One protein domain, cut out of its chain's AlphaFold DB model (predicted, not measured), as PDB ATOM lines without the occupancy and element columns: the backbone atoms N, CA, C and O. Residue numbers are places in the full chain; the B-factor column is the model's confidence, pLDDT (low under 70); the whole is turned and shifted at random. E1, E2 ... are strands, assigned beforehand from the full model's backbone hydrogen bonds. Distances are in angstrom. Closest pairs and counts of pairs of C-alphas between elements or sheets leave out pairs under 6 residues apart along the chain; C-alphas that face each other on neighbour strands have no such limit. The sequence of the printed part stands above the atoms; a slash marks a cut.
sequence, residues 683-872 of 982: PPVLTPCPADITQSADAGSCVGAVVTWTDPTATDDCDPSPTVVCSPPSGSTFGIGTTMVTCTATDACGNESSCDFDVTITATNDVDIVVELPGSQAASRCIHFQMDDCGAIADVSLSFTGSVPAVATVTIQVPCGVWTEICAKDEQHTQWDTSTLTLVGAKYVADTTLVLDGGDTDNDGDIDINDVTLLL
ATOM      1  N   PRO A 683      12.841  24.658 -42.015       80.19
ATOM      2  CA  PRO A 683      13.671  23.509 -41.697       80.19
ATOM      3  C   PRO A 683      13.761  22.503 -42.851       80.19
ATOM      4  O   PRO A 683      12.724  22.193 -43.461       80.19
ATOM      5  N   PRO A 684      14.923  21.845 -43.030       87.12
ATOM      6  CA  PRO A 684      15.093  20.789 -44.014       87.12
ATOM      7  C   PRO A 684      14.045  19.692 -43.886       87.12
ATOM      8  O   PRO A 684      13.658  19.276 -42.791       87.12
ATOM      9  N   VAL A 685      13.651  19.102 -45.008       90.81
ATOM     10  CA  VAL A 685      12.772  17.931 -45.027       90.81
ATOM     11  C   VAL A 685      13.601  16.653 -45.101       90.81
ATOM     12  O   VAL A 685      14.223  16.345 -46.117       90.81
ATOM     13  N   LEU A 686      13.554  15.873 -44.024       91.75
ATOM     14  CA  LEU A 686      14.355  14.667 -43.819       91.75
ATOM     15  C   LEU A 686      13.564  13.410 -44.242       91.75
ATOM     16  O   LEU A 686      12.525  13.078 -43.665       91.75
ATOM     17  N   THR A 687      14.000  12.718 -45.307       89.56
ATOM     18  CA  THR A 687      13.288  11.563 -45.891       89.56
ATOM     19  C   THR A 687      14.219  10.525 -46.551       89.56
ATOM     20  O   THR A 687      15.201  10.902 -47.186       89.56
ATOM     21  N   PRO A 688      13.889   9.218 -46.520       90.94
ATOM     22  CA  PRO A 688      13.016   8.557 -45.553       90.94
ATOM     23  C   PRO A 688      13.758   8.324 -44.228       90.94
ATOM     24  O   PRO A 688      14.936   7.982 -44.232       90.94
ATOM     25  N   CYS A 689      13.056   8.437 -43.102       90.69
ATOM     26  CA  CYS A 689      13.609   8.033 -41.811       90.69
ATOM     27  C   CYS A 689      13.851   6.518 -41.766       90.69
ATOM     28  O   CYS A 689      12.997   5.766 -42.263       90.69
ATOM     29  N   PRO A 690      14.982   6.058 -41.197       94.00
ATOM     30  CA  PRO A 690      15.223   4.635 -41.010       94.00
ATOM     31  C   PRO A 690      14.101   3.972 -40.196       94.00
ATOM     32  O   PRO A 690      13.417   4.613 -39.403       94.00
ATOM     33  N   ALA A 691      13.882   2.679 -40.430       94.75
ATOM     34  CA  ALA A 691      12.937   1.883 -39.651       94.75
ATOM     35  C   ALA A 691      13.644   1.221 -38.462       94.75
ATOM     36  O   ALA A 691      14.847   0.971 -38.535       94.75
ATOM     37  N   ASP A 692      12.883   0.867 -37.423       96.44
ATOM     38  CA  ASP A 692      13.408   0.164 -36.249       96.44
ATOM     39  C   ASP A 692      14.162  -1.121 -36.635       96.44
ATOM     40  O   ASP A 692      13.715  -1.909 -37.480       96.44
ATOM     41  N   ILE A 693      15.301  -1.358 -35.983       96.44
ATOM     42  CA  ILE A 693      16.203  -2.480 -36.248       96.44
ATOM     43  C   ILE A 693      16.195  -3.428 -35.053       96.44
ATOM     44  O   ILE A 693      16.309  -3.011 -33.905       96.44
ATOM     45  N   THR A 694      16.085  -4.732 -35.308       95.38
ATOM     46  CA  THR A 694      16.275  -5.770 -34.283       95.38
ATOM     47  C   THR A 694      17.341  -6.755 -34.738       95.38
ATOM     48  O   THR A 694      17.215  -7.346 -35.811       95.38
ATOM     49  N   GLN A 695      18.373  -6.940 -33.918       92.88
ATOM     50  CA  GLN A 695      19.510  -7.820 -34.200       92.88
ATOM     51  C   GLN A 695      19.948  -8.551 -32.924       92.88
ATOM     52  O   GLN A 695      19.661  -8.122 -31.811       92.88
ATOM     53  N   SER A 696      20.618  -9.686 -33.075       92.00
ATOM     54  CA  SER A 696      21.214 -10.434 -31.965       92.00
ATOM     55  C   SER A 696      22.648  -9.975 -31.701       92.00
ATOM     56  O   SER A 696      23.288  -9.416 -32.587       92.00
ATOM     57  N   ALA A 697      23.143 -10.164 -30.477       91.81
ATOM     58  CA  ALA A 697      24.506  -9.788 -30.111       91.81
ATOM     59  C   ALA A 697      25.548 -10.556 -30.946       91.81
ATOM     60  O   ALA A 697      25.348 -11.732 -31.277       91.81
ATOM     61  N   ASP A 698      26.678  -9.911 -31.236       89.81
ATOM     62  CA  ASP A 698      27.766 -10.506 -32.011       89.81
ATOM     63  C   ASP A 698      28.356 -11.723 -31.274       89.81
ATOM     64  O   ASP A 698      28.568 -11.722 -30.059       89.81
ATOM     65  N   ALA A 699      28.622 -12.798 -32.012       84.38
ATOM     66  CA  ALA A 699      29.201 -14.021 -31.465       84.38
ATOM     67  C   ALA A 699      30.597 -13.790 -30.844       84.38
ATOM     68  O   ALA A 699      31.386 -12.965 -31.304       84.38
ATOM     69  N   GLY A 700      30.926 -14.538 -29.785       74.75
ATOM     70  CA  GLY A 700      32.204 -14.427 -29.067       74.75
ATOM     71  C   GLY A 700      32.223 -13.409 -27.924       74.75
ATOM     72  O   GLY A 700      33.173 -13.417 -27.139       74.75
ATOM     73  N   SER A 701      31.193 -12.562 -27.790       69.44
ATOM     74  CA  SER A 701      31.076 -11.560 -26.724       69.44
ATOM     75  C   SER A 701      29.612 -11.188 -26.434       69.44
ATOM     76  O   SER A 701      28.842 -10.908 -27.339       69.44
ATOM     77  N   CYS A 702      29.210 -11.101 -25.163       81.38
ATOM     78  CA  CYS A 702      27.863 -10.651 -24.752       81.38
ATOM     79  C   CYS A 702      27.725  -9.117 -24.660       81.38
ATOM     80  O   CYS A 702      26.946  -8.612 -23.854       81.38
ATOM     81  N   VAL A 703      28.534  -8.352 -25.391       83.75
ATOM     82  CA  VAL A 703      28.634  -6.898 -25.168       83.75
ATOM     83  C   VAL A 703      27.660  -6.107 -26.042       83.75
ATOM     84  O   VAL A 703      27.167  -5.075 -25.595       83.75
ATOM     85  N   GLY A 704      27.329  -6.586 -27.243       90.31
ATOM     86  CA  GLY A 704      26.482  -5.851 -28.181       90.31
ATOM     87  C   GLY A 704      26.582  -6.370 -29.612       90.31
ATOM     88  O   GLY A 704      27.121  -7.453 -29.826       90.31
ATOM     89  N   ALA A 705      26.086  -5.594 -30.573       90.88
ATOM     90  CA  ALA A 705      26.282  -5.841 -32.001       90.88
ATOM     91  C   ALA A 705      26.595  -4.552 -32.762       90.88
ATOM     92  O   ALA A 705      26.078  -3.484 -32.421       90.88
ATOM     93  N   VAL A 706      27.409  -4.653 -33.811       90.12
ATOM     94  CA  VAL A 706      27.582  -3.557 -34.776       90.12
ATOM     95  C   VAL A 706      26.360  -3.495 -35.691       90.12
ATOM     96  O   VAL A 706      26.048  -4.465 -36.386       90.12
ATOM     97  N   VAL A 707      25.678  -2.348 -35.713       92.75
ATOM     98  CA  VAL A 707      24.456  -2.141 -36.509       92.75
ATOM     99  C   VAL A 707      24.706  -1.090 -37.580       92.75
ATOM    100  O   VAL A 707      25.289  -0.045 -37.312       92.75
ATOM    101  N   THR A 708      24.255  -1.364 -38.805       92.81
ATOM    102  CA  THR A 708      24.386  -0.448 -39.948       92.81
ATOM    103  C   THR A 708      23.026  -0.179 -40.581       92.81
ATOM    104  O   THR A 708      22.194  -1.078 -40.706       92.81
ATOM    105  N   TRP A 709      22.811   1.061 -41.001       93.81
ATOM    106  CA  TRP A 709      21.669   1.519 -41.792       93.81
ATOM    107  C   TRP A 709      22.134   2.531 -42.845       93.81
ATOM    108  O   TRP A 709      23.294   2.945 -42.870       93.81
ATOM    109  N   THR A 710      21.232   2.888 -43.757       91.62
ATOM    110  CA  THR A 710      21.449   3.990 -44.702       91.62
ATOM    111  C   THR A 710      20.941   5.273 -44.068       91.62
ATOM    112  O   THR A 710      19.779   5.311 -43.660       91.62
ATOM    113  N   ASP A 711      21.798   6.288 -43.979       85.19
ATOM    114  CA  ASP A 711      21.410   7.588 -43.437       85.19
ATOM    115  C   ASP A 711      20.304   8.233 -44.296       85.19
ATOM    116  O   ASP A 711      20.248   8.012 -45.515       85.19
ATOM    117  N   PRO A 712      19.387   8.992 -43.674       87.94
ATOM    118  CA  PRO A 712      18.330   9.679 -44.397       87.94
ATOM    119  C   PRO A 712      18.892  10.771 -45.317       87.94
ATOM    120  O   PRO A 712      19.985  11.286 -45.106       87.94
ATOM    121  N   THR A 713      18.120  11.160 -46.336       88.19
ATOM    122  CA  THR A 713      18.449  12.330 -47.166       88.19
ATOM    123  C   THR A 713      17.657  13.543 -46.703       88.19
ATOM    124  O   THR A 713      16.498  13.401 -46.320       88.19
ATOM    125  N   ALA A 714      18.256  14.726 -46.767       89.31
ATOM    126  CA  ALA A 714      17.575  15.983 -46.498       89.31
ATOM    127  C   ALA A 714      17.446  16.803 -47.786       89.31
ATOM    128  O   ALA A 714      18.326  16.774 -48.647       89.31
ATOM    129  N   THR A 715      16.324  17.500 -47.932       89.25
ATOM    130  CA  THR A 715      16.105  18.491 -48.989       89.25
ATOM    131  C   THR A 715      15.513  19.733 -48.377       89.25
ATOM    132  O   THR A 715      14.577  19.609 -47.587       89.25
ATOM    133  N   ASP A 716      15.982  20.885 -48.814       86.69
ATOM    134  CA  ASP A 716      15.492  22.175 -48.367       86.69
ATOM    135  C   ASP A 716      15.138  23.067 -49.578       86.69
ATOM    136  O   ASP A 716      15.515  22.746 -50.716       86.69
ATOM    137  N   ASP A 717      14.309  24.099 -49.394       78.81
ATOM    138  CA  ASP A 717      13.933  25.026 -50.470       78.81
ATOM    139  C   ASP A 717      14.943  26.151 -50.726       78.81
ATOM    140  O   ASP A 717      14.969  26.672 -51.851       78.81
ATOM    141  N   CYS A 718      15.805  26.457 -49.758       73.31
ATOM    142  CA  CYS A 718      16.850  27.477 -49.813       73.31
ATOM    143  C   CYS A 718      18.267  26.857 -49.801       73.31
ATOM    144  O   CYS A 718      19.125  27.315 -50.567       73.31
ATOM    145  N   ASP A 719      18.504  25.770 -49.055       73.31
ATOM    146  CA  ASP A 719      19.767  25.016 -49.057       73.31
ATOM    147  C   ASP A 719      19.734  23.801 -50.017       73.31
ATOM    148  O   ASP A 719      19.001  22.824 -49.818       73.31
ATOM    149  N   PRO A 720      20.557  23.783 -51.085       75.38
ATOM    150  CA  PRO A 720      20.614  22.647 -52.002       75.38
ATOM    151  C   PRO A 720      21.230  21.374 -51.391       75.38
ATOM    152  O   PRO A 720      21.139  20.313 -52.022       75.38
ATOM    153  N   SER A 721      21.889  21.452 -50.233       78.06
ATOM    154  CA  SER A 721      22.576  20.327 -49.591       78.06
ATOM    155  C   SER A 721      22.636  20.426 -48.053       78.06
ATOM    156  O   SER A 721      23.737  20.585 -47.517       78.06
ATOM    157  N   PRO A 722      21.511  20.224 -47.339       81.50
ATOM    158  CA  PRO A 722      21.510  20.206 -45.878       81.50
ATOM    159  C   PRO A 722      22.355  19.058 -45.311       81.50
ATOM    160  O   PRO A 722      22.401  17.952 -45.868       81.50
ATOM    161  N   THR A 723      23.009  19.302 -44.178       83.62
ATOM    162  CA  THR A 723      23.844  18.317 -43.475       83.62
ATOM    163  C   THR A 723      22.966  17.362 -42.680       83.62
ATOM    164  O   THR A 723      22.001  17.797 -42.071       83.62
ATOM    165  N   VAL A 724      23.290  16.065 -42.649       85.31
ATOM    166  CA  VAL A 724      22.551  15.054 -41.872       85.31
ATOM    167  C   VAL A 724      23.502  14.310 -40.943       85.31
ATOM    168  O   VAL A 724      24.519  13.783 -41.393       85.31
ATOM    169  N   VAL A 725      23.149  14.218 -39.661       83.25
ATOM    170  CA  VAL A 725      23.917  13.501 -38.633       83.25
ATOM    171  C   VAL A 725      22.985  12.611 -37.816       83.25
ATOM    172  O   VAL A 725      21.976  13.076 -37.300       83.25
ATOM    173  N   CYS A 726      23.335  11.333 -37.660       84.00
ATOM    174  CA  CYS A 726      22.627  10.405 -36.776       84.00
ATOM    175  C   CYS A 726      23.470  10.073 -35.542       84.00
ATOM    176  O   CYS A 726      24.668   9.805 -35.659       84.00
ATOM    177  N   SER A 727      22.841  10.044 -34.367       85.88
ATOM    178  CA  SER A 727      23.486   9.707 -33.100       85.88
ATOM    179  C   SER A 727      22.697   8.635 -32.339       85.88
ATOM    180  O   SER A 727      21.518   8.852 -32.041       85.88
ATOM    181  N   PRO A 728      23.320   7.493 -31.985       87.56
ATOM    182  CA  PRO A 728      24.649   7.033 -32.423       87.56
ATOM    183  C   PRO A 728      24.759   6.826 -33.955       87.56
ATOM    184  O   PRO A 728      23.757   6.465 -34.572       87.56
ATOM    185  N   PRO A 729      25.939   7.008 -34.589       84.31
ATOM    186  CA  PRO A 729      26.087   6.904 -36.046       84.31
ATOM    187  C   PRO A 729      26.025   5.461 -36.568       84.31
ATOM    188  O   PRO A 729      26.314   4.503 -35.841       84.31
ATOM    189  N   SER A 730      25.701   5.305 -37.856       91.06
ATOM    190  CA  SER A 730      25.670   4.004 -38.540       91.06
ATOM    191  C   SER A 730      27.034   3.313 -38.457       91.06
ATOM    192  O   SER A 730      28.073   3.925 -38.698       91.06
ATOM    193  N   GLY A 731      27.044   2.030 -38.093       89.19
ATOM    194  CA  GLY A 731      28.269   1.271 -37.824       89.19
ATOM    195  C   GLY A 731      28.753   1.338 -36.374       89.19
ATOM    196  O   GLY A 731      29.788   0.747 -36.064       89.19
ATOM    197  N   SER A 732      28.020   2.005 -35.479       88.75
ATOM    198  CA  SER A 732      28.279   1.945 -34.036       88.75
ATOM    199  C   SER A 732      27.969   0.564 -33.448       88.75
ATOM    200  O   SER A 732      27.139  -0.190 -33.964       88.75
ATOM    201  N   THR A 733      28.606   0.257 -32.316       90.44
ATOM    202  CA  THR A 733      28.280  -0.919 -31.501       90.44
ATOM    203  C   THR A 733      27.166  -0.575 -30.520       90.44
ATOM    204  O   THR A 733      27.341   0.272 -29.645       90.44
ATOM    205  N   PHE A 734      26.042  -1.275 -30.624       92.00
ATOM    206  CA  PHE A 734      24.897  -1.132 -29.733       92.00
ATOM    207  C   PHE A 734      24.920  -2.215 -28.664       92.00
ATOM    208  O   PHE A 734      25.064  -3.398 -28.974       92.00
ATOM    209  N   GLY A 735      24.787  -1.819 -27.399       92.69
ATOM    210  CA  GLY A 735      24.698  -2.759 -26.285       92.69
ATOM    211  C   GLY A 735      23.376  -3.529 -26.277       92.69
ATOM    212  O   GLY A 735      22.399  -3.111 -26.892       92.69
ATOM    213  N   ILE A 736      23.330  -4.648 -25.547       91.56
ATOM    214  CA  ILE A 736      22.090  -5.413 -25.333       91.56
ATOM    215  C   ILE A 736      21.006  -4.506 -24.725       91.56
ATOM    216  O   ILE A 736      21.224  -3.875 -23.689       91.56
ATOM    217  N   GLY A 737      19.817  -4.500 -25.331       91.88
ATOM    218  CA  GLY A 737      18.706  -3.617 -24.973       91.88
ATOM    219  C   GLY A 737      18.215  -2.796 -26.162       91.88
ATOM    220  O   GLY A 737      18.551  -3.093 -27.304       91.88
ATOM    221  N   THR A 738      17.395  -1.782 -25.893       93.94
ATOM    222  CA  THR A 738      16.912  -0.836 -26.909       93.94
ATOM    223  C   THR A 738      17.647   0.489 -26.754       93.94
ATOM    224  O   THR A 738      17.710   1.042 -25.654       93.94
ATOM    225  N   THR A 739      18.204   0.992 -27.848       92.38
ATOM    226  CA  THR A 739      18.838   2.307 -27.956       92.38
ATOM    227  C   THR A 739      18.118   3.102 -29.032       92.38
ATOM    228  O   THR A 739      17.949   2.622 -30.148       92.38
ATOM    229  N   MET A 740      17.698   4.313 -28.685       94.25
ATOM    230  CA  MET A 740      17.092   5.250 -29.624       94.25
ATOM    231  C   MET A 740      18.196   5.938 -30.427       94.25
ATOM    232  O   MET A 740      19.162   6.423 -29.835       94.25
ATOM    233  N   VAL A 741      18.058   5.954 -31.750       94.25
ATOM    234  CA  VAL A 741      18.918   6.715 -32.659       94.25
ATOM    235  C   VAL A 741      18.132   7.922 -33.151       94.25
ATOM    236  O   VAL A 741      17.036   7.754 -33.687       94.25
ATOM    237  N   THR A 742      18.707   9.113 -33.008       92.31
ATOM    238  CA  THR A 742      18.138  10.370 -33.511       92.31
ATOM    239  C   THR A 742      18.972  10.859 -34.687       92.31
ATOM    240  O   THR A 742      20.183  11.028 -34.556       92.31
ATOM    241  N   CYS A 743      18.333  11.075 -35.835       88.31
ATOM    242  CA  CYS A 743      18.931  11.700 -37.010       88.31
ATOM    243  C   CYS A 743      18.447  13.143 -37.133       88.31
ATOM    244  O   CYS A 743      17.239  13.361 -37.212       88.31
ATOM    245  N   THR A 744      19.374  14.095 -37.200       89.38
ATOM    246  CA  THR A 744      19.119  15.532 -37.351       89.38
ATOM    247  C   THR A 744      19.639  16.005 -38.703       89.38
ATOM    248  O   THR A 744      20.759  15.661 -39.085       89.38
ATOM    249  N   ALA A 745      18.823  16.761 -39.435       83.94
ATOM    250  CA  ALA A 745      19.230  17.519 -40.608       83.94
ATOM    251  C   ALA A 745      19.303  19.006 -40.264       83.94
ATOM    252  O   ALA A 745      18.377  19.506 -39.628       83.94
ATOM    253  N   THR A 746      20.348  19.681 -40.733       79.12
ATOM    254  CA  THR A 746      20.623  21.104 -40.492       79.12
ATOM    255  C   THR A 746      20.960  21.771 -41.828       79.12
ATOM    256  O   THR A 746      21.829  21.267 -42.547       79.12
ATOM    257  N   ASP A 747      20.263  22.849 -42.194       77.88
ATOM    258  CA  ASP A 747      20.605  23.656 -43.380       77.88
ATOM    259  C   ASP A 747      21.747  24.653 -43.108       77.88
ATOM    260  O   ASP A 747      22.299  24.736 -42.008       77.88
ATOM    261  N   ALA A 748      22.109  25.417 -44.137       64.12
ATOM    262  CA  ALA A 748      23.091  26.493 -44.075       64.12
ATOM    263  C   ALA A 748      22.722  27.650 -43.125       64.12
ATOM    264  O   ALA A 748      23.626  28.372 -42.705       64.12
ATOM    265  N   CYS A 749      21.441  27.825 -42.788       61.97
ATOM    266  CA  CYS A 749      20.957  28.854 -41.868       61.97
ATOM    267  C   CYS A 749      20.695  28.344 -40.446       61.97
ATOM    268  O   CYS A 749      20.330  29.128 -39.575       61.97
ATOM    269  N   GLY A 750      20.983  27.069 -40.178       64.56
ATOM    270  CA  GLY A 750      20.864  26.461 -38.861       64.56
ATOM    271  C   GLY A 750      19.467  25.936 -38.532       64.56
ATOM    272  O   GLY A 750      19.277  25.460 -37.412       64.56
ATOM    273  N   ASN A 751      18.503  25.952 -39.463       73.38
ATOM    274  CA  ASN A 751      17.207  25.339 -39.188       73.38
ATOM    275  C   ASN A 751      17.359  23.818 -39.121       73.38
ATOM    276  O   ASN A 751      17.999  23.188 -39.968       73.38
ATOM    277  N   GLU A 752      16.713  23.210 -38.125       86.62
ATOM    278  CA  GLU A 752      16.842  21.779 -37.865       86.62
ATOM    279  C   GLU A 752      15.526  21.016 -38.008       86.62
ATOM    280  O   GLU A 752      14.456  21.438 -37.558       86.62
ATOM    281  N   SER A 753      15.622  19.804 -38.549       90.75
ATOM    282  CA  SER A 753      14.579  18.791 -38.417       90.75
ATOM    283  C   SER A 753      15.174  17.464 -37.980       90.75
ATOM    284  O   SER A 753      16.332  17.160 -38.254       90.75
ATOM    285  N   SER A 754      14.387  16.649 -37.279       93.00
ATOM    286  CA  SER A 754      14.868  15.366 -36.781       93.00
ATOM    287  C   SER A 754      13.856  14.242 -36.938       93.00
ATOM    288  O   SER A 754      12.644  14.457 -37.056       93.00
ATOM    289  N   CYS A 755      14.367  13.013 -36.938       94.44
ATOM    290  CA  CYS A 755      13.556  11.829 -36.720       94.44
ATOM    291  C   CYS A 755      14.301  10.713 -36.001       94.44
ATOM    292  O   CYS A 755      15.525  10.607 -36.072       94.44
ATOM    293  N   ASP A 756      13.517   9.854 -35.354       95.44
ATOM    294  CA  ASP A 756      14.008   8.816 -34.458       95.44
ATOM    295  C   ASP A 756      13.609   7.417 -34.937       95.44
ATOM    296  O   ASP A 756      12.533   7.227 -35.517       95.44
ATOM    297  N   PHE A 757      14.454   6.432 -34.638       96.56
ATOM    298  CA  PHE A 757      14.144   5.007 -34.766       96.56
ATOM    299  C   PHE A 757      14.860   4.191 -33.681       96.56
ATOM    300  O   PHE A 757      15.900   4.598 -33.154       96.56
ATOM    301  N   ASP A 758      14.309   3.027 -33.343       96.81
ATOM    302  CA  ASP A 758      14.842   2.173 -32.281       96.81
ATOM    303  C   ASP A 758      15.779   1.087 -32.828       96.81
ATOM    304  O   ASP A 758      15.429   0.321 -33.728       96.81
ATOM    305  N   VAL A 759      16.952   0.934 -32.209       97.25
ATOM    306  CA  VAL A 759      17.854  -0.211 -32.400       97.25
ATOM    307  C   VAL A 759      17.760  -1.126 -31.184       97.25
ATOM    308  O   VAL A 759      18.097  -0.738 -30.069       97.25
ATOM    309  N   THR A 760      17.304  -2.362 -31.384       96.06
ATOM    310  CA  THR A 760      17.149  -3.364 -30.323       96.06
ATOM    311  C   THR A 760      18.108  -4.533 -30.514       96.06
ATOM    312  O   THR A 760      17.988  -5.293 -31.477       96.06
ATOM    313  N   ILE A 761      19.020  -4.717 -29.557       95.56
ATOM    314  CA  ILE A 761      19.929  -5.861 -29.498       95.56
ATOM    315  C   ILE A 761      19.418  -6.903 -28.503       95.56
ATOM    316  O   ILE A 761      19.293  -6.640 -27.303       95.56
ATOM    317  N   THR A 762      19.133  -8.112 -28.992       92.69
ATOM    318  CA  THR A 762      18.702  -9.240 -28.157       92.69
ATOM    319  C   THR A 762      19.893  -9.932 -27.499       92.69
ATOM    320  O   THR A 762      20.967 -10.049 -28.082       92.69
ATOM    321  N   ALA A 763      19.697 -10.444 -26.278       91.00
ATOM    322  CA  ALA A 763      20.710 -11.182 -25.511       91.00
ATOM    323  C   ALA A 763      20.940 -12.619 -26.034       91.00
ATOM    324  O   ALA A 763      20.943 -13.587 -25.269       91.00
ATOM    325  N   THR A 764      21.089 -12.764 -27.347       90.81
ATOM    326  CA  THR A 764      21.272 -14.034 -28.055       90.81
ATOM    327  C   THR A 764      22.436 -13.935 -29.037       90.81
ATOM    328  O   THR A 764      22.771 -12.835 -29.463       90.81
ATOM    329  N   ASN A 765      23.054 -15.063 -29.385       91.38
ATOM    330  CA  ASN A 765      23.989 -15.175 -30.502       91.38
ATOM    331  C   ASN A 765      23.393 -16.067 -31.601       91.38
ATOM    332  O   ASN A 765      22.788 -17.103 -31.305       91.38
ATOM    333  N   ASP A 766      23.628 -15.691 -32.858       92.25
ATOM    334  CA  ASP A 766      23.305 -16.503 -34.033       92.25
ATOM    335  C   ASP A 766      24.314 -17.646 -34.208       92.25
ATOM    336  O   ASP A 766      25.531 -17.426 -34.161       92.25
ATOM    337  N   VAL A 767      23.808 -18.844 -34.512       92.06
ATOM    338  CA  VAL A 767      24.623 -19.999 -34.911       92.06
ATOM    339  C   VAL A 767      24.100 -20.607 -36.208       92.06
ATOM    340  O   VAL A 767      22.978 -21.114 -36.244       92.06
ATOM    341  N   ASP A 768      24.917 -20.576 -37.259       93.88
ATOM    342  CA  ASP A 768      24.623 -21.172 -38.563       93.88
ATOM    343  C   ASP A 768      25.082 -22.636 -38.604       93.88
ATOM    344  O   ASP A 768      26.235 -22.969 -38.308       93.88
ATOM    345  N   ILE A 769      24.161 -23.522 -38.980       93.62
ATOM    346  CA  ILE A 769      24.330 -24.974 -38.891       93.62
ATOM    347  C   ILE A 769      23.826 -25.633 -40.175       93.62
ATOM    348  O   ILE A 769      22.779 -25.269 -40.721       93.62
ATOM    349  N   VAL A 770      24.547 -26.659 -40.628       93.00
ATOM    350  CA  VAL A 770      24.089 -27.589 -41.665       93.00
ATOM    351  C   VAL A 770      23.899 -28.960 -41.027       93.00
ATOM    352  O   VAL A 770      24.828 -29.478 -40.413       93.00
ATOM    353  N   VAL A 771      22.707 -29.535 -41.181       89.56
ATOM    354  CA  VAL A 771      22.350 -30.866 -40.675       89.56
ATOM    355  C   VAL A 771      22.020 -31.783 -41.848       89.56
ATOM    356  O   VAL A 771      21.292 -31.393 -42.767       89.56
ATOM    357  N   GLU A 772      22.531 -33.005 -41.809       89.12
ATOM    358  CA  GLU A 772      22.338 -34.040 -42.817       89.12
ATOM    359  C   GLU A 772      21.672 -35.284 -42.211       89.12
ATOM    360  O   GLU A 772      22.033 -35.727 -41.123       89.12
ATOM    361  N   LEU A 773      20.718 -35.857 -42.951       81.19
ATOM    362  CA  LEU A 773      20.131 -37.176 -42.709       81.19
ATOM    363  C   LEU A 773      20.619 -38.153 -43.798       81.19
ATOM    364  O   LEU A 773      20.121 -38.098 -44.938       81.19
ATOM    365  N   PRO A 774      21.576 -39.047 -43.486       74.88
ATOM    366  CA  PRO A 774      21.984 -40.130 -44.375       74.88
ATOM    367  C   PRO A 774      20.805 -41.052 -44.691       74.88
ATOM    368  O   PRO A 774      19.907 -41.234 -43.880       74.88
ATOM    369  N   GLY A 775      20.760 -41.611 -45.903       67.25
ATOM    370  CA  GLY A 775      19.768 -42.641 -46.261       67.25
ATOM    371  C   GLY A 775      18.298 -42.189 -46.357       67.25
ATOM    372  O   GLY A 775      17.479 -42.936 -46.894       67.25
ATOM    373  N   SER A 776      17.962 -40.972 -45.921       62.09
ATOM    374  CA  SER A 776      16.584 -40.486 -45.797       62.09
ATOM    375  C   SER A 776      16.126 -39.608 -46.972       62.09
ATOM    376  O   SER A 776      16.915 -38.900 -47.600       62.09
ATOM    377  N   GLN A 777      14.820 -39.645 -47.263       61.47
ATOM    378  CA  GLN A 777      14.140 -38.732 -48.194       61.47
ATOM    379  C   GLN A 777      13.703 -37.454 -47.457       61.47
ATOM    380  O   GLN A 777      13.654 -37.429 -46.232       61.47
ATOM    381  N   ALA A 778      13.316 -36.407 -48.193       70.19
ATOM    382  CA  ALA A 778      12.778 -35.170 -47.617       70.19
ATOM    383  C   ALA A 778      11.724 -35.426 -46.514       70.19
ATOM    384  O   ALA A 778      10.659 -35.996 -46.767       70.19
ATOM    385  N   ALA A 779      12.030 -34.977 -45.296       71.69
ATOM    386  CA  ALA A 779      11.230 -35.172 -44.093       71.69
ATOM    387  C   ALA A 779      11.342 -33.949 -43.170       71.69
ATOM    388  O   ALA A 779      12.250 -33.132 -43.320       71.69
ATOM    389  N   SER A 780      10.429 -33.822 -42.207       79.50
ATOM    390  CA  SER A 780      10.573 -32.877 -41.093       79.50
ATOM    391  C   SER A 780      10.945 -33.640 -39.818       79.50
ATOM    392  O   SER A 780      10.376 -34.709 -39.572       79.50
ATOM    393  N   ARG A 781      11.892 -33.108 -39.037       75.38
ATOM    394  CA  ARG A 781      12.374 -33.682 -37.762       75.38
ATOM    395  C   ARG A 781      12.559 -32.594 -36.706       75.38
ATOM    396  O   ARG A 781      12.835 -31.444 -37.063       75.38
ATOM    397  N   CYS A 782      12.397 -32.943 -35.433       78.25
ATOM    398  CA  CYS A 782      12.725 -32.083 -34.300       78.25
ATOM    399  C   CYS A 782      14.174 -32.327 -33.880       78.25
ATOM    400  O   CYS A 782      14.511 -33.347 -33.288       78.25
ATOM    401  N   ILE A 783      15.040 -31.363 -34.173       83.38
ATOM    402  CA  ILE A 783      16.450 -31.457 -33.814       83.38
ATOM    403  C   ILE A 783      16.662 -30.774 -32.470       83.38
ATOM    404  O   ILE A 783      16.290 -29.613 -32.290       83.38
ATOM    405  N   HIS A 784      17.267 -31.513 -31.552       83.50
ATOM    406  CA  HIS A 784      17.716 -31.027 -30.264       83.50
ATOM    407  C   HIS A 784      19.185 -30.631 -30.370       83.50
ATOM    408  O   HIS A 784      20.051 -31.475 -30.613       83.50
ATOM    409  N   PHE A 785      19.449 -29.340 -30.203       87.25
ATOM    410  CA  PHE A 785      20.783 -28.761 -30.182       87.25
ATOM    411  C   PHE A 785      21.217 -28.491 -28.751       87.25
ATOM    412  O   PHE A 785      20.453 -27.955 -27.944       87.25
ATOM    413  N   GLN A 786      22.475 -28.796 -28.465       86.50
ATOM    414  CA  GLN A 786      23.116 -28.492 -27.198       86.50
ATOM    415  C   GLN A 786      24.471 -27.839 -27.457       86.50
ATOM    416  O   GLN A 786      25.247 -28.331 -28.270       86.50
ATOM    417  N   MET A 787      24.746 -26.738 -26.764       85.94
ATOM    418  CA  MET A 787      26.031 -26.042 -26.826       85.94
ATOM    419  C   MET A 787      26.925 -26.468 -25.664       85.94
ATOM    420  O   MET A 787      26.492 -26.411 -24.504       85.94
ATOM    421  N   ASP A 788      28.163 -26.849 -25.985       82.56
ATOM    422  CA  ASP A 788      29.174 -27.372 -25.060       82.56
ATOM    423  C   ASP A 788      28.600 -28.448 -24.086       82.56
ATOM    424  O   ASP A 788      27.577 -29.098 -24.352       82.56
ATOM    425  N   ASP A 789      29.233 -28.632 -22.919       71.00
ATOM    426  CA  ASP A 789      28.765 -29.465 -21.794       71.00
ATOM    427  C   ASP A 789      27.521 -28.850 -21.094       71.00
ATOM    428  O   ASP A 789      27.507 -28.583 -19.890       71.00
ATOM    429  N   CYS A 790      26.443 -28.641 -21.858       69.00
ATOM    430  CA  CYS A 790      25.114 -28.196 -21.419       69.00
ATOM    431  C   CYS A 790      24.995 -26.709 -21.062       69.00
ATOM    432  O   CYS A 790      24.187 -26.340 -20.206       69.00
ATOM    433  N   GLY A 791      25.768 -25.840 -21.714       68.94
ATOM    434  CA  GLY A 791      25.666 -24.404 -21.455       68.94
ATOM    435  C   GLY A 791      24.429 -23.750 -22.086       68.94
ATOM    436  O   GLY A 791      23.897 -22.801 -21.511       68.94
ATOM    437  N   ALA A 792      23.921 -24.266 -23.210       79.62
ATOM    438  CA  ALA A 792      22.651 -23.837 -23.806       79.62
ATOM    439  C   ALA A 792      21.966 -24.972 -24.576       79.62
ATOM    440  O   ALA A 792      22.632 -25.876 -25.076       79.62
ATOM    441  N   ILE A 793      20.635 -24.920 -24.671       79.44
ATOM    442  CA  ILE A 793      19.806 -25.942 -25.326       79.44
ATOM    443  C   ILE A 793      18.771 -25.252 -26.225       79.44
ATOM    444  O   ILE A 793      18.173 -24.256 -25.811       79.44
ATOM    445  N   ALA A 794      18.550 -25.783 -27.430       82.62
ATOM    446  CA  ALA A 794      17.525 -25.310 -28.361       82.62
ATOM    447  C   ALA A 794      16.885 -26.470 -29.144       82.62
ATOM    448  O   ALA A 794      17.586 -27.287 -29.730       82.62
ATOM    449  N   ASP A 795      15.552 -26.499 -29.213       83.50
ATOM    450  CA  ASP A 795      14.784 -27.480 -29.988       83.50
ATOM    451  C   ASP A 795      14.173 -26.828 -31.230       83.50
ATOM    452  O   ASP A 795      13.385 -25.883 -31.121       83.50
ATOM    453  N   VAL A 796      14.504 -27.331 -32.423       84.38
ATOM    454  CA  VAL A 796      14.086 -26.715 -33.691       84.38
ATOM    455  C   VAL A 796      13.515 -27.751 -34.655       84.38
ATOM    456  O   VAL A 796      14.149 -28.752 -34.976       84.38
ATOM    457  N   SER A 797      12.312 -27.488 -35.176       86.12
ATOM    458  CA  SER A 797      11.755 -28.269 -36.285       86.12
ATOM    459  C   SER A 797      12.463 -27.900 -37.588       86.12
ATOM    460  O   SER A 797      12.278 -26.793 -38.095       86.12
ATOM    461  N   LEU A 798      13.216 -28.831 -38.168       85.31
ATOM    462  CA  LEU A 798      13.858 -28.648 -39.469       85.31
ATOM    463  C   LEU A 798      13.104 -29.396 -40.562       85.31
ATOM    464  O   LEU A 798      12.591 -30.493 -40.351       85.31
ATOM    465  N   SER A 799      13.040 -28.788 -41.746       86.81
ATOM    466  CA  SER A 799      12.537 -29.432 -42.961       86.81
ATOM    467  C   SER A 799      13.710 -29.741 -43.879       86.81
ATOM    468  O   SER A 799      14.372 -28.829 -44.372       86.81
ATOM    469  N   PHE A 800      13.957 -31.024 -44.107       84.38
ATOM    470  CA  PHE A 800      15.063 -31.513 -44.916       84.38
ATOM    471  C   PHE A 800      14.654 -31.596 -46.383       84.38
ATOM    472  O   PHE A 800      13.536 -31.990 -46.723       84.38
ATOM    473  N   THR A 801      15.580 -31.236 -47.267       82.00
ATOM    474  CA  THR A 801      15.380 -31.275 -48.719       82.00
ATOM    475  C   THR A 801      16.435 -32.159 -49.380       82.00
ATOM    476  O   THR A 801      17.545 -32.290 -48.875       82.00
ATOM    477  N   GLY A 802      16.089 -32.789 -50.506       76.06
ATOM    478  CA  GLY A 802      16.945 -33.779 -51.172       76.06
ATOM    479  C   GLY A 802      16.392 -35.200 -51.069       76.06
ATOM    480  O   GLY A 802      15.358 -35.431 -50.441       76.06
ATOM    481  N   SER A 803      17.035 -36.136 -51.773       63.47
ATOM    482  CA  SER A 803      16.571 -37.526 -51.848       63.47
ATOM    483  C   SER A 803      17.462 -38.525 -51.119       63.47
ATOM    484  O   SER A 803      16.894 -39.432 -50.535       63.47
ATOM    485  N   VAL A 804      18.797 -38.398 -51.196       74.69
ATOM    486  CA  VAL A 804      19.802 -39.140 -50.401       74.69
ATOM    487  C   VAL A 804      21.177 -38.467 -50.627       74.69
ATOM    488  O   VAL A 804      21.652 -38.501 -51.770       74.69
ATOM    489  N   PRO A 805      21.840 -37.890 -49.612       76.50
ATOM    490  CA  PRO A 805      21.305 -37.569 -48.288       76.50
ATOM    491  C   PRO A 805      20.345 -36.366 -48.345       76.50
ATOM    492  O   PRO A 805      20.350 -35.599 -49.316       76.50
ATOM    493  N   ALA A 806      19.492 -36.212 -47.331       83.00
ATOM    494  CA  ALA A 806      18.640 -35.032 -47.180       83.00
ATOM    495  C   ALA A 806      19.326 -34.009 -46.261       83.00
ATOM    496  O   ALA A 806      19.862 -34.378 -45.223       83.00
ATOM    497  N   VAL A 807      19.310 -32.725 -46.630       87.50
ATOM    498  CA  VAL A 807      20.058 -31.658 -45.939       87.50
ATOM    499  C   VAL A 807      19.121 -30.528 -45.516       87.50
ATOM    500  O   VAL A 807      18.179 -30.178 -46.242       87.50
ATOM    501  N   ALA A 808      19.393 -29.945 -44.351       89.38
ATOM    502  CA  ALA A 808      18.776 -28.725 -43.844       89.38
ATOM    503  C   ALA A 808      19.857 -27.725 -43.405       89.38
ATOM    504  O   ALA A 808      20.862 -28.100 -42.806       89.38
ATOM    505  N   THR A 809      19.636 -26.442 -43.681       91.19
ATOM    506  CA  THR A 809      20.472 -25.341 -43.181       91.19
ATOM    507  C   THR A 809      19.608 -24.447 -42.309       91.19
ATOM    508  O   THR A 809      18.480 -24.126 -42.692       91.19
ATOM    509  N   VAL A 810      20.113 -24.064 -41.140       91.69
ATOM    510  CA  VAL A 810      19.370 -23.263 -40.164       91.69
ATOM    511  C   VAL A 810      20.300 -22.315 -39.418       91.69
ATOM    512  O   VAL A 810      21.436 -22.672 -39.118       91.69
ATOM    513  N   THR A 811      19.790 -21.129 -39.090       92.44
ATOM    514  CA  THR A 811      20.371 -20.248 -38.072       92.44
ATOM    515  C   THR A 811      19.542 -20.389 -36.804       92.44
ATOM    516  O   THR A 811      18.334 -20.140 -36.834       92.44
ATOM    517  N   ILE A 812      20.162 -20.788 -35.697       90.31
ATOM    518  CA  ILE A 812      19.505 -20.845 -34.385       90.31
ATOM    519  C   ILE A 812      19.973 -19.692 -33.500       90.31
ATOM    520  O   ILE A 812      21.082 -19.188 -33.659       90.31
ATOM    521  N   GLN A 813      19.117 -19.285 -32.567       89.94
ATOM    522  CA  GLN A 813      19.435 -18.298 -31.539       89.94
ATOM    523  C   GLN A 813      19.714 -19.024 -30.231       89.94
ATOM    524  O   GLN A 813      18.840 -19.731 -29.726       89.94
ATOM    525  N   VAL A 814      20.899 -18.830 -29.667       87.94
ATOM    526  CA  VAL A 814      21.242 -19.319 -28.323       87.94
ATOM    527  C   VAL A 814      21.487 -18.149 -27.382       87.94
ATOM    528  O   VAL A 814      21.770 -17.052 -27.861       87.94
ATOM    529  N   PRO A 815      21.378 -18.328 -26.053       88.00
ATOM    530  CA  PRO A 815      21.805 -17.309 -25.101       88.00
ATOM    531  C   PRO A 815      23.218 -16.826 -25.424       88.00
ATOM    532  O   PRO A 815      24.069 -17.619 -25.842       88.00
ATOM    533  N   CYS A 816      23.458 -15.530 -25.244       87.12
ATOM    534  CA  CYS A 816      24.773 -14.983 -25.534       87.12
ATOM    535  C   CYS A 816      25.845 -15.688 -24.676       87.12
ATOM    536  O   CYS A 816      25.626 -15.975 -23.492       87.12
ATOM    537  N   GLY A 817      26.998 -15.988 -25.265       85.31
ATOM    538  CA  GLY A 817      28.054 -16.729 -24.587       85.31
ATOM    539  C   GLY A 817      29.278 -16.952 -25.462       85.31
ATOM    540  O   GLY A 817      29.325 -16.531 -26.616       85.31
ATOM    541  N   VAL A 818      30.283 -17.612 -24.888       87.75
ATOM    542  CA  VAL A 818      31.435 -18.112 -25.642       87.75
ATOM    543  C   VAL A 818      31.232 -19.605 -25.837       87.75
ATOM    544  O   VAL A 818      31.424 -20.367 -24.895       87.75
ATOM    545  N   TRP A 819      30.828 -19.984 -27.045       88.31
ATOM    546  CA  TRP A 819      30.530 -21.365 -27.418       88.31
ATOM    547  C   TRP A 819      31.674 -21.954 -28.240       88.31
ATOM    548  O   TRP A 819      32.222 -21.270 -29.110       88.31
ATOM    549  N   THR A 820      32.049 -23.204 -27.967       89.56
ATOM    550  CA  THR A 820      33.162 -23.877 -28.664       89.56
ATOM    551  C   THR A 820      32.732 -25.092 -29.471       89.56
ATOM    552  O   THR A 820      33.351 -25.408 -30.488       89.56
ATOM    553  N   GLU A 821      31.659 -25.747 -29.052       89.94
ATOM    554  CA  GLU A 821      31.134 -26.957 -29.661       89.94
ATOM    555  C   GLU A 821      29.605 -26.926 -29.667       89.94
ATOM    556  O   GLU A 821      28.958 -26.403 -28.755       89.94
ATOM    557  N   ILE A 822      29.025 -27.514 -30.710       90.19
ATOM    558  CA  ILE A 822      27.602 -27.809 -30.795       90.19
ATOM    559  C   ILE A 822      27.406 -29.307 -30.998       90.19
ATOM    560  O   ILE A 822      28.068 -29.929 -31.830       90.19
ATOM    561  N   CYS A 823      26.459 -29.870 -30.260       87.06
ATOM    562  CA  CYS A 823      25.994 -31.237 -30.411       87.06
ATOM    563  C   CYS A 823      24.551 -31.222 -30.934       87.06
ATOM    564  O   CYS A 823      23.737 -30.400 -30.503       87.06
ATOM    565  N   ALA A 824      24.213 -32.143 -31.837       87.00
ATOM    566  CA  ALA A 824      22.845 -32.335 -32.313       87.00
ATOM    567  C   ALA A 824      22.428 -33.807 -32.302       87.00
ATOM    568  O   ALA A 824      23.236 -34.707 -32.532       87.00
ATOM    569  N   LYS A 825      21.138 -34.031 -32.061       78.44
ATOM    570  CA  LYS A 825      20.432 -35.298 -32.290       78.44
ATOM    571  C   LYS A 825      18.975 -35.003 -32.638       78.44
ATOM    572  O   LYS A 825      18.474 -33.930 -32.309       78.44
ATOM    573  N   ASP A 826      18.286 -35.932 -33.281       72.94
ATOM    574  CA  ASP A 826      16.836 -35.839 -33.476       72.94
ATOM    575  C   ASP A 826      16.083 -36.757 -32.499       72.94
ATOM    576  O   ASP A 826      16.673 -37.360 -31.600       72.94
ATOM    577  N   GLU A 827      14.763 -36.854 -32.657       64.75
ATOM    578  CA  GLU A 827      13.938 -37.772 -31.869       64.75
ATOM    579  C   GLU A 827      14.147 -39.270 -32.183       64.75
ATOM    580  O   GLU A 827      13.590 -40.110 -31.474       64.75
ATOM    581  N   GLN A 828      14.903 -39.620 -33.233       60.53
ATOM    582  CA  GLN A 828      15.099 -40.996 -33.711       60.53
ATOM    583  C   GLN A 828      16.517 -41.539 -33.451       60.53
ATOM    584  O   GLN A 828      16.738 -42.742 -33.514       60.53
ATOM    585  N   HIS A 829      17.479 -40.682 -33.119       63.41
ATOM    586  CA  HIS A 829      18.876 -41.060 -32.939       63.41
ATOM    587  C   HIS A 829      19.315 -40.916 -31.474       63.41
ATOM    588  O   HIS A 829      19.040 -39.925 -30.792       63.41
ATOM    589  N   THR A 830      20.016 -41.932 -30.964       53.62
ATOM    590  CA  THR A 830      20.515 -41.970 -29.577       53.62
ATOM    591  C   THR A 830      21.922 -41.394 -29.447       53.62
ATOM    592  O   THR A 830      22.307 -40.932 -28.367       53.62
ATOM    593  N   GLN A 831      22.685 -41.377 -30.543       64.12
ATOM    594  CA  GLN A 831      24.024 -40.809 -30.587       64.12
ATOM    595  C   GLN A 831      23.976 -39.336 -31.005       64.12
ATOM    596  O   GLN A 831      23.358 -38.971 -32.000       64.12
ATOM    597  N   TRP A 832      24.672 -38.501 -30.237       75.19
ATOM    598  CA  TRP A 832      24.951 -37.121 -30.609       75.19
ATOM    599  C   TRP A 832      26.026 -37.076 -31.688       75.19
ATOM    600  O   TRP A 832      27.065 -37.726 -31.529       75.19
ATOM    601  N   ASP A 833      25.804 -36.269 -32.719       83.06
ATOM    602  CA  ASP A 833      26.888 -35.798 -33.577       83.06
ATOM    603  C   ASP A 833      27.369 -34.425 -33.105       83.06
ATOM    604  O   ASP A 833      26.598 -33.677 -32.490       83.06
ATOM    605  N   THR A 834      28.642 -34.109 -33.345       87.75
ATOM    606  CA  THR A 834      29.267 -32.886 -32.826       87.75
ATOM    607  C   THR A 834      30.038 -32.134 -33.896       87.75
ATOM    608  O   THR A 834      30.605 -32.710 -34.823       87.75
ATOM    609  N   SER A 835      30.058 -30.812 -33.765       90.25
ATOM    610  CA  SER A 835      30.873 -29.924 -34.584       90.25
ATOM    611  C   SER A 835      31.485 -28.857 -33.697       90.25
ATOM    612  O   SER A 835      30.806 -28.259 -32.862       90.25
ATOM    613  N   THR A 836      32.756 -28.542 -33.937       92.38
ATOM    614  CA  THR A 836      33.352 -27.320 -33.400       92.38
ATOM    615  C   THR A 836      32.694 -26.096 -34.028       92.38
ATOM    616  O   THR A 836      32.194 -26.152 -35.160       92.38
ATOM    617  N   LEU A 837      32.657 -25.003 -33.271       91.31
ATOM    618  CA  LEU A 837      32.147 -23.713 -33.715       91.31
ATOM    619  C   LEU A 837      33.312 -22.771 -34.006       91.31
ATOM    620  O   LEU A 837      34.181 -22.553 -33.158       91.31
ATOM    621  N   THR A 838      33.295 -22.156 -35.183       92.06
ATOM    622  CA  THR A 838      34.192 -21.048 -35.517       92.06
ATOM    623  C   THR A 838      33.428 -19.744 -35.646       92.06
ATOM    624  O   THR A 838      32.257 -19.698 -36.019       92.06
ATOM    625  N   LEU A 839      34.109 -18.652 -35.305       90.25
ATOM    626  CA  LEU A 839      33.577 -17.309 -35.472       90.25
ATOM    627  C   LEU A 839      33.758 -16.874 -36.930       90.25
ATOM    628  O   LEU A 839      34.889 -16.744 -37.405       90.25
ATOM    629  N   VAL A 840      32.653 -16.619 -37.631       88.75
ATOM    630  CA  VAL A 840      32.658 -16.088 -39.000       88.75
ATOM    631  C   VAL A 840      31.842 -14.800 -39.018       88.75
ATOM    632  O   VAL A 840      30.612 -14.813 -39.023       88.75
ATOM    633  N   GLY A 841      32.536 -13.661 -39.019       86.25
ATOM    634  CA  GLY A 841      31.890 -12.358 -38.863       86.25
ATOM    635  C   GLY A 841      31.233 -12.231 -37.484       86.25
ATOM    636  O   GLY A 841      31.896 -12.439 -36.474       86.25
ATOM    637  N   ALA A 842      29.939 -11.906 -37.462       86.69
ATOM    638  CA  ALA A 842      29.144 -11.704 -36.246       86.69
ATOM    639  C   ALA A 842      28.458 -12.981 -35.714       86.69
ATOM    640  O   ALA A 842      27.682 -12.906 -34.763       86.69
ATOM    641  N   LYS A 843      28.697 -14.152 -36.321       91.00
ATOM    642  CA  LYS A 843      27.980 -15.400 -36.006       91.00
ATOM    643  C   LYS A 843      28.928 -16.554 -35.710       91.00
ATOM    644  O   LYS A 843      30.068 -16.573 -36.182       91.00
ATOM    645  N   TYR A 844      28.423 -17.545 -34.985       92.62
ATOM    646  CA  TYR A 844      29.053 -18.859 -34.918       92.62
ATOM    647  C   TYR A 844      28.652 -19.696 -36.131       92.62
ATOM    648  O   TYR A 844      27.499 -19.671 -36.555       92.62
ATOM    649  N   VAL A 845      29.592 -20.462 -36.675       94.31
ATOM    650  CA  VAL A 845      29.346 -21.409 -37.765       94.31
ATOM    651  C   VAL A 845      29.881 -22.772 -37.349       94.31
ATOM    652  O   VAL A 845      31.007 -22.877 -36.866       94.31
ATOM    653  N   ALA A 846      29.072 -23.815 -37.528       92.38
ATOM    654  CA  ALA A 846      29.528 -25.191 -37.368       92.38
ATOM    655  C   ALA A 846      30.564 -25.538 -38.456       92.38
ATOM    656  O   ALA A 846      30.269 -25.447 -39.650       92.38
ATOM    657  N   ASP A 847      31.773 -25.932 -38.048       91.94
ATOM    658  CA  ASP A 847      32.881 -26.274 -38.953       91.94
ATOM    659  C   ASP A 847      32.571 -27.464 -39.865       91.94
ATOM    660  O   ASP A 847      33.059 -27.544 -40.998       91.94
ATOM    661  N   THR A 848      31.775 -28.407 -39.366       91.44
ATOM    662  CA  THR A 848      31.370 -29.606 -40.088       91.44
ATOM    663  C   THR A 848      29.855 -29.722 -40.136       91.44
ATOM    664  O   THR A 848      29.137 -29.296 -39.234       91.44
ATOM    665  N   THR A 849      29.354 -30.319 -41.217       89.62
ATOM    666  CA  THR A 849      27.951 -30.732 -41.296       89.62
ATOM    667  C   THR A 849      27.671 -31.758 -40.207       89.62
ATOM    668  O   THR A 849      28.411 -32.732 -40.102       89.62
ATOM    669  N   LEU A 850      26.614 -31.528 -39.426       87.25
ATOM    670  CA  LEU A 850      26.148 -32.464 -38.408       87.25
ATOM    671  C   LEU A 850      25.368 -33.581 -39.101       87.25
ATOM    672  O   LEU A 850      24.301 -33.341 -39.665       87.25
ATOM    673  N   VAL A 851      25.916 -34.786 -39.098       86.00
ATOM    674  CA  VAL A 851      25.364 -35.969 -39.749       86.00
ATOM    675  C   VAL A 851      24.665 -36.825 -38.701       86.00
ATOM    676  O   VAL A 851      25.302 -37.470 -37.869       86.00
ATOM    677  N   LEU A 852      23.336 -36.863 -38.749       79.19
ATOM    678  CA  LEU A 852      22.548 -37.680 -37.828       79.19
ATOM    679  C   LEU A 852      22.441 -39.104 -38.394       79.19
ATOM    680  O   LEU A 852      21.491 -39.429 -39.096       79.19
ATOM    681  N   ASP A 853      23.470 -39.914 -38.133       65.38
ATOM    682  CA  ASP A 853      23.610 -41.324 -38.566       65.38
ATOM    683  C   ASP A 853      23.353 -42.323 -37.408       65.38
ATOM    684  O   ASP A 853      23.621 -43.519 -37.485       65.38
ATOM    685  N   GLY A 854      22.938 -41.809 -36.246       52.62
ATOM    686  CA  GLY A 854      23.194 -42.438 -34.952       52.62
ATOM    687  C   GLY A 854      22.031 -43.210 -34.335       52.62
ATOM    688  O   GLY A 854      21.528 -42.778 -33.296       52.62
ATOM    689  N   GLY A 855      21.593 -44.325 -34.932       49.00
ATOM    690  CA  GLY A 855      20.544 -45.155 -34.317       49.00
ATOM    691  C   GLY A 855      19.686 -46.054 -35.209       49.00
ATOM    692  O   GLY A 855      18.764 -46.645 -34.670       49.00
ATOM    693  N   ASP A 856      19.961 -46.167 -36.506       48.78
ATOM    694  CA  ASP A 856      19.393 -47.219 -37.360       48.78
ATOM    695  C   ASP A 856      20.567 -47.908 -38.067       48.78
ATOM    696  O   ASP A 856      20.996 -47.547 -39.167       48.78
ATOM    697  N   THR A 857      21.202 -48.830 -37.348       44.94
ATOM    698  CA  THR A 857      22.455 -49.470 -37.766       44.94
ATOM    699  C   THR A 857      22.289 -50.331 -39.025       44.94
ATOM    700  O   THR A 857      23.302 -50.745 -39.608       44.94
ATOM    701  N   ASP A 858      21.054 -50.606 -39.464       49.12
ATOM    702  CA  ASP A 858      20.745 -51.329 -40.701       49.12
ATOM    703  C   ASP A 858      19.856 -50.575 -41.720       49.12
ATOM    704  O   ASP A 858      19.679 -51.059 -42.848       49.12
ATOM    705  N   ASN A 859      19.507 -49.324 -41.420       45.22
ATOM    706  CA  ASN A 859      18.893 -48.320 -42.290       45.22
ATOM    707  C   ASN A 859      17.526 -48.762 -42.857       45.22
ATOM    708  O   ASN A 859      17.252 -48.574 -44.057       45.22
ATOM    709  N   ASP A 860      16.691 -49.391 -42.025       52.56
ATOM    710  CA  ASP A 860      15.369 -49.914 -42.383       52.56
ATOM    711  C   ASP A 860      14.172 -49.034 -41.954       52.56
ATOM    712  O   ASP A 860      13.061 -49.198 -42.483       52.56
ATOM    713  N   GLY A 861      14.420 -47.992 -41.157       46.91
ATOM    714  CA  GLY A 861      13.474 -46.926 -40.844       46.91
ATOM    715  C   GLY A 861      12.640 -47.117 -39.576       46.91
ATOM    716  O   GLY A 861      11.695 -46.338 -39.385       46.91
ATOM    717  N   ASP A 862      12.959 -48.087 -38.714       43.31
ATOM    718  CA  ASP A 862      12.541 -48.097 -37.308       43.31
ATOM    719  C   ASP A 862      13.729 -48.309 -36.343       43.31
ATOM    720  O   ASP A 862      14.837 -48.584 -36.769       43.31
ATOM    721  N   ILE A 863      13.535 -48.006 -35.052       45.25
ATOM    722  CA  ILE A 863      14.556 -48.220 -34.011       45.25
ATOM    723  C   ILE A 863      14.182 -49.523 -33.319       45.25
ATOM    724  O   ILE A 863      13.180 -49.553 -32.588       45.25
ATOM    725  N   ASP A 864      14.963 -50.580 -33.526       53.59
ATOM    726  CA  ASP A 864      14.698 -51.895 -32.944       53.59
ATOM    727  C   ASP A 864      15.821 -52.377 -32.005       53.59
ATOM    728  O   ASP A 864      16.702 -51.635 -31.563       53.59
ATOM    729  N   ILE A 865      15.741 -53.639 -31.575       42.06
ATOM    730  CA  ILE A 865      16.710 -54.235 -30.645       42.06
ATOM    731  C   ILE A 865      18.134 -54.347 -31.228       42.06
ATOM    732  O   ILE A 865      19.086 -54.573 -30.473       42.06
ATOM    733  N   ASN A 866      18.300 -54.183 -32.541       39.81
ATOM    734  CA  ASN A 866      19.596 -54.096 -33.207       39.81
ATOM    735  C   ASN A 866      20.257 -52.717 -33.011       39.81
ATOM    736  O   ASN A 866      21.473 -52.631 -33.176       39.81
ATOM    737  N   ASP A 867      19.517 -51.702 -32.536       48.75
ATOM    738  CA  ASP A 867      19.958 -50.298 -32.432       48.75
ATOM    739  C   ASP A 867      20.208 -49.795 -30.999       48.75
ATOM    740  O   ASP A 867      20.408 -48.603 -30.741       48.75
ATOM    741  N   VAL A 868      20.204 -50.691 -30.013       39.97
ATOM    742  CA  VAL A 868      20.198 -50.306 -28.595       39.97
ATOM    743  C   VAL A 868      21.547 -49.732 -28.141       39.97
ATOM    744  O   VAL A 868      22.431 -50.457 -27.680       39.97
ATOM    745  N   THR A 869      21.644 -48.398 -28.132       34.19
ATOM    746  CA  THR A 869      22.581 -47.648 -27.283       34.19
ATOM    747  C   THR A 869      21.816 -46.690 -26.358       34.19
ATOM    748  O   THR A 869      21.416 -45.603 -26.736       34.19
ATOM    749  N   LEU A 870      21.653 -47.124 -25.103       36.62
ATOM    750  CA  LEU A 870      21.466 -46.327 -23.879       36.62
ATOM    751  C   LEU A 870      20.254 -45.357 -23.780       36.62
ATOM    752  O   LEU A 870      20.319 -44.200 -24.179       36.62
ATOM    753  N   LEU A 871      19.217 -45.764 -23.033       33.16
ATOM    754  CA  LEU A 871      18.200 -44.859 -22.475       33.16
ATOM    755  C   LEU A 871      18.072 -45.080 -20.962       33.16
ATOM    756  O   LEU A 871      17.511 -46.086 -20.545       33.16
ATOM    757  N   LEU A 872      18.597 -44.155 -20.147       31.64
ATOM    758  CA  LEU A 872      18.136 -43.865 -18.774       31.64
ATOM    759  C   LEU A 872      18.952 -42.708 -18.169       31.64
ATOM    760  O   LEU A 872      19.922 -42.948 -17.456       31.64
TER     761      LEU A 872
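This is residues 683 to 872 of the 982 residues of the protein "HYR domain-containing protein" of Planctomycetes bacterium (UniProt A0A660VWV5). Two strand-built lobes stand end to end in a rod: one is a seven-strand sheet, E9 to E15, folded back on itself, and the other is a smaller curled sheet of E2, E8, E7 and E5 with the short pairs E1 with E4 and E3 with E6 over one face of it. The lobes join where E8 runs on into E9, and residues 853 to 872 trail beyond the far end of the seven-strand lobe. The printed part has 190 residues with fifteen named strands, E1 to E15 in chain order, and no named helix; the class is all strand. The large sheet's order is E11, E10, E13, E14, E15, E9, E12, mixed, and the smaller one's is E2, E8, E7, E5, mixed. The whole is only just loose, close to extended, with a radius of gyration of the C-alphas of 24.0 A and spans of 84 by 33 by 22 A.

The largest sheet holds E11, residues 792 to 799, E10, 780 to 787, E13, 821 to 825, E14, 833 to 840, E15, 843 to 846, E9, 764 to 773, and E12, 806 to 815. It is a folded sheet, bent back into two leaves that face each other: E11, E10, E13 and E14 face E9 and E12, with E15 as the hinge. E13, E14 and E15 form a meander, each the antiparallel neighbour of the one before; N 838 and O 845 are 2.9 A apart. E15 and E9 are parallel, at 23 degrees, with N 768 and O 844 2.8 A apart. E9 and E12 are antiparallel, with N 765 and O 814 2.8 A apart. The closest C-alphas of E11 and E12, Ser 799 and Ala 808, are 6.3 A apart. E8, residues 752 to 762, runs on into E9 at 51 degrees. E8 forms a hairpin with E7, residues 737 to 746; N 739 and O 759 are 2.8 A apart. E2, residues 693 to 696, is parallel to E8, and E5, residues 723 to 727, is antiparallel to E7. E1, residues 685 to 687, pairs with E4, 713 to 715, and E3, 704 to 706, with E6, 733 to 735, both antiparallel.

E8 is 32.6 A long, E7 29.3 A, E12 28.5 A and E9 27.4 A. E1 begins at C-alpha 685 (12.772, 17.931, -45.027), and E15 ends at C-alpha 846 (29.528, -25.191, -37.368).

The C-alphas farthest apart, Cys 749 and Ile 865, are 84.0 A apart. The printed part has no cut, and no link is long. The mean pLDDT of the printed part is 80.9; residues 853 to 872 are among those under 70.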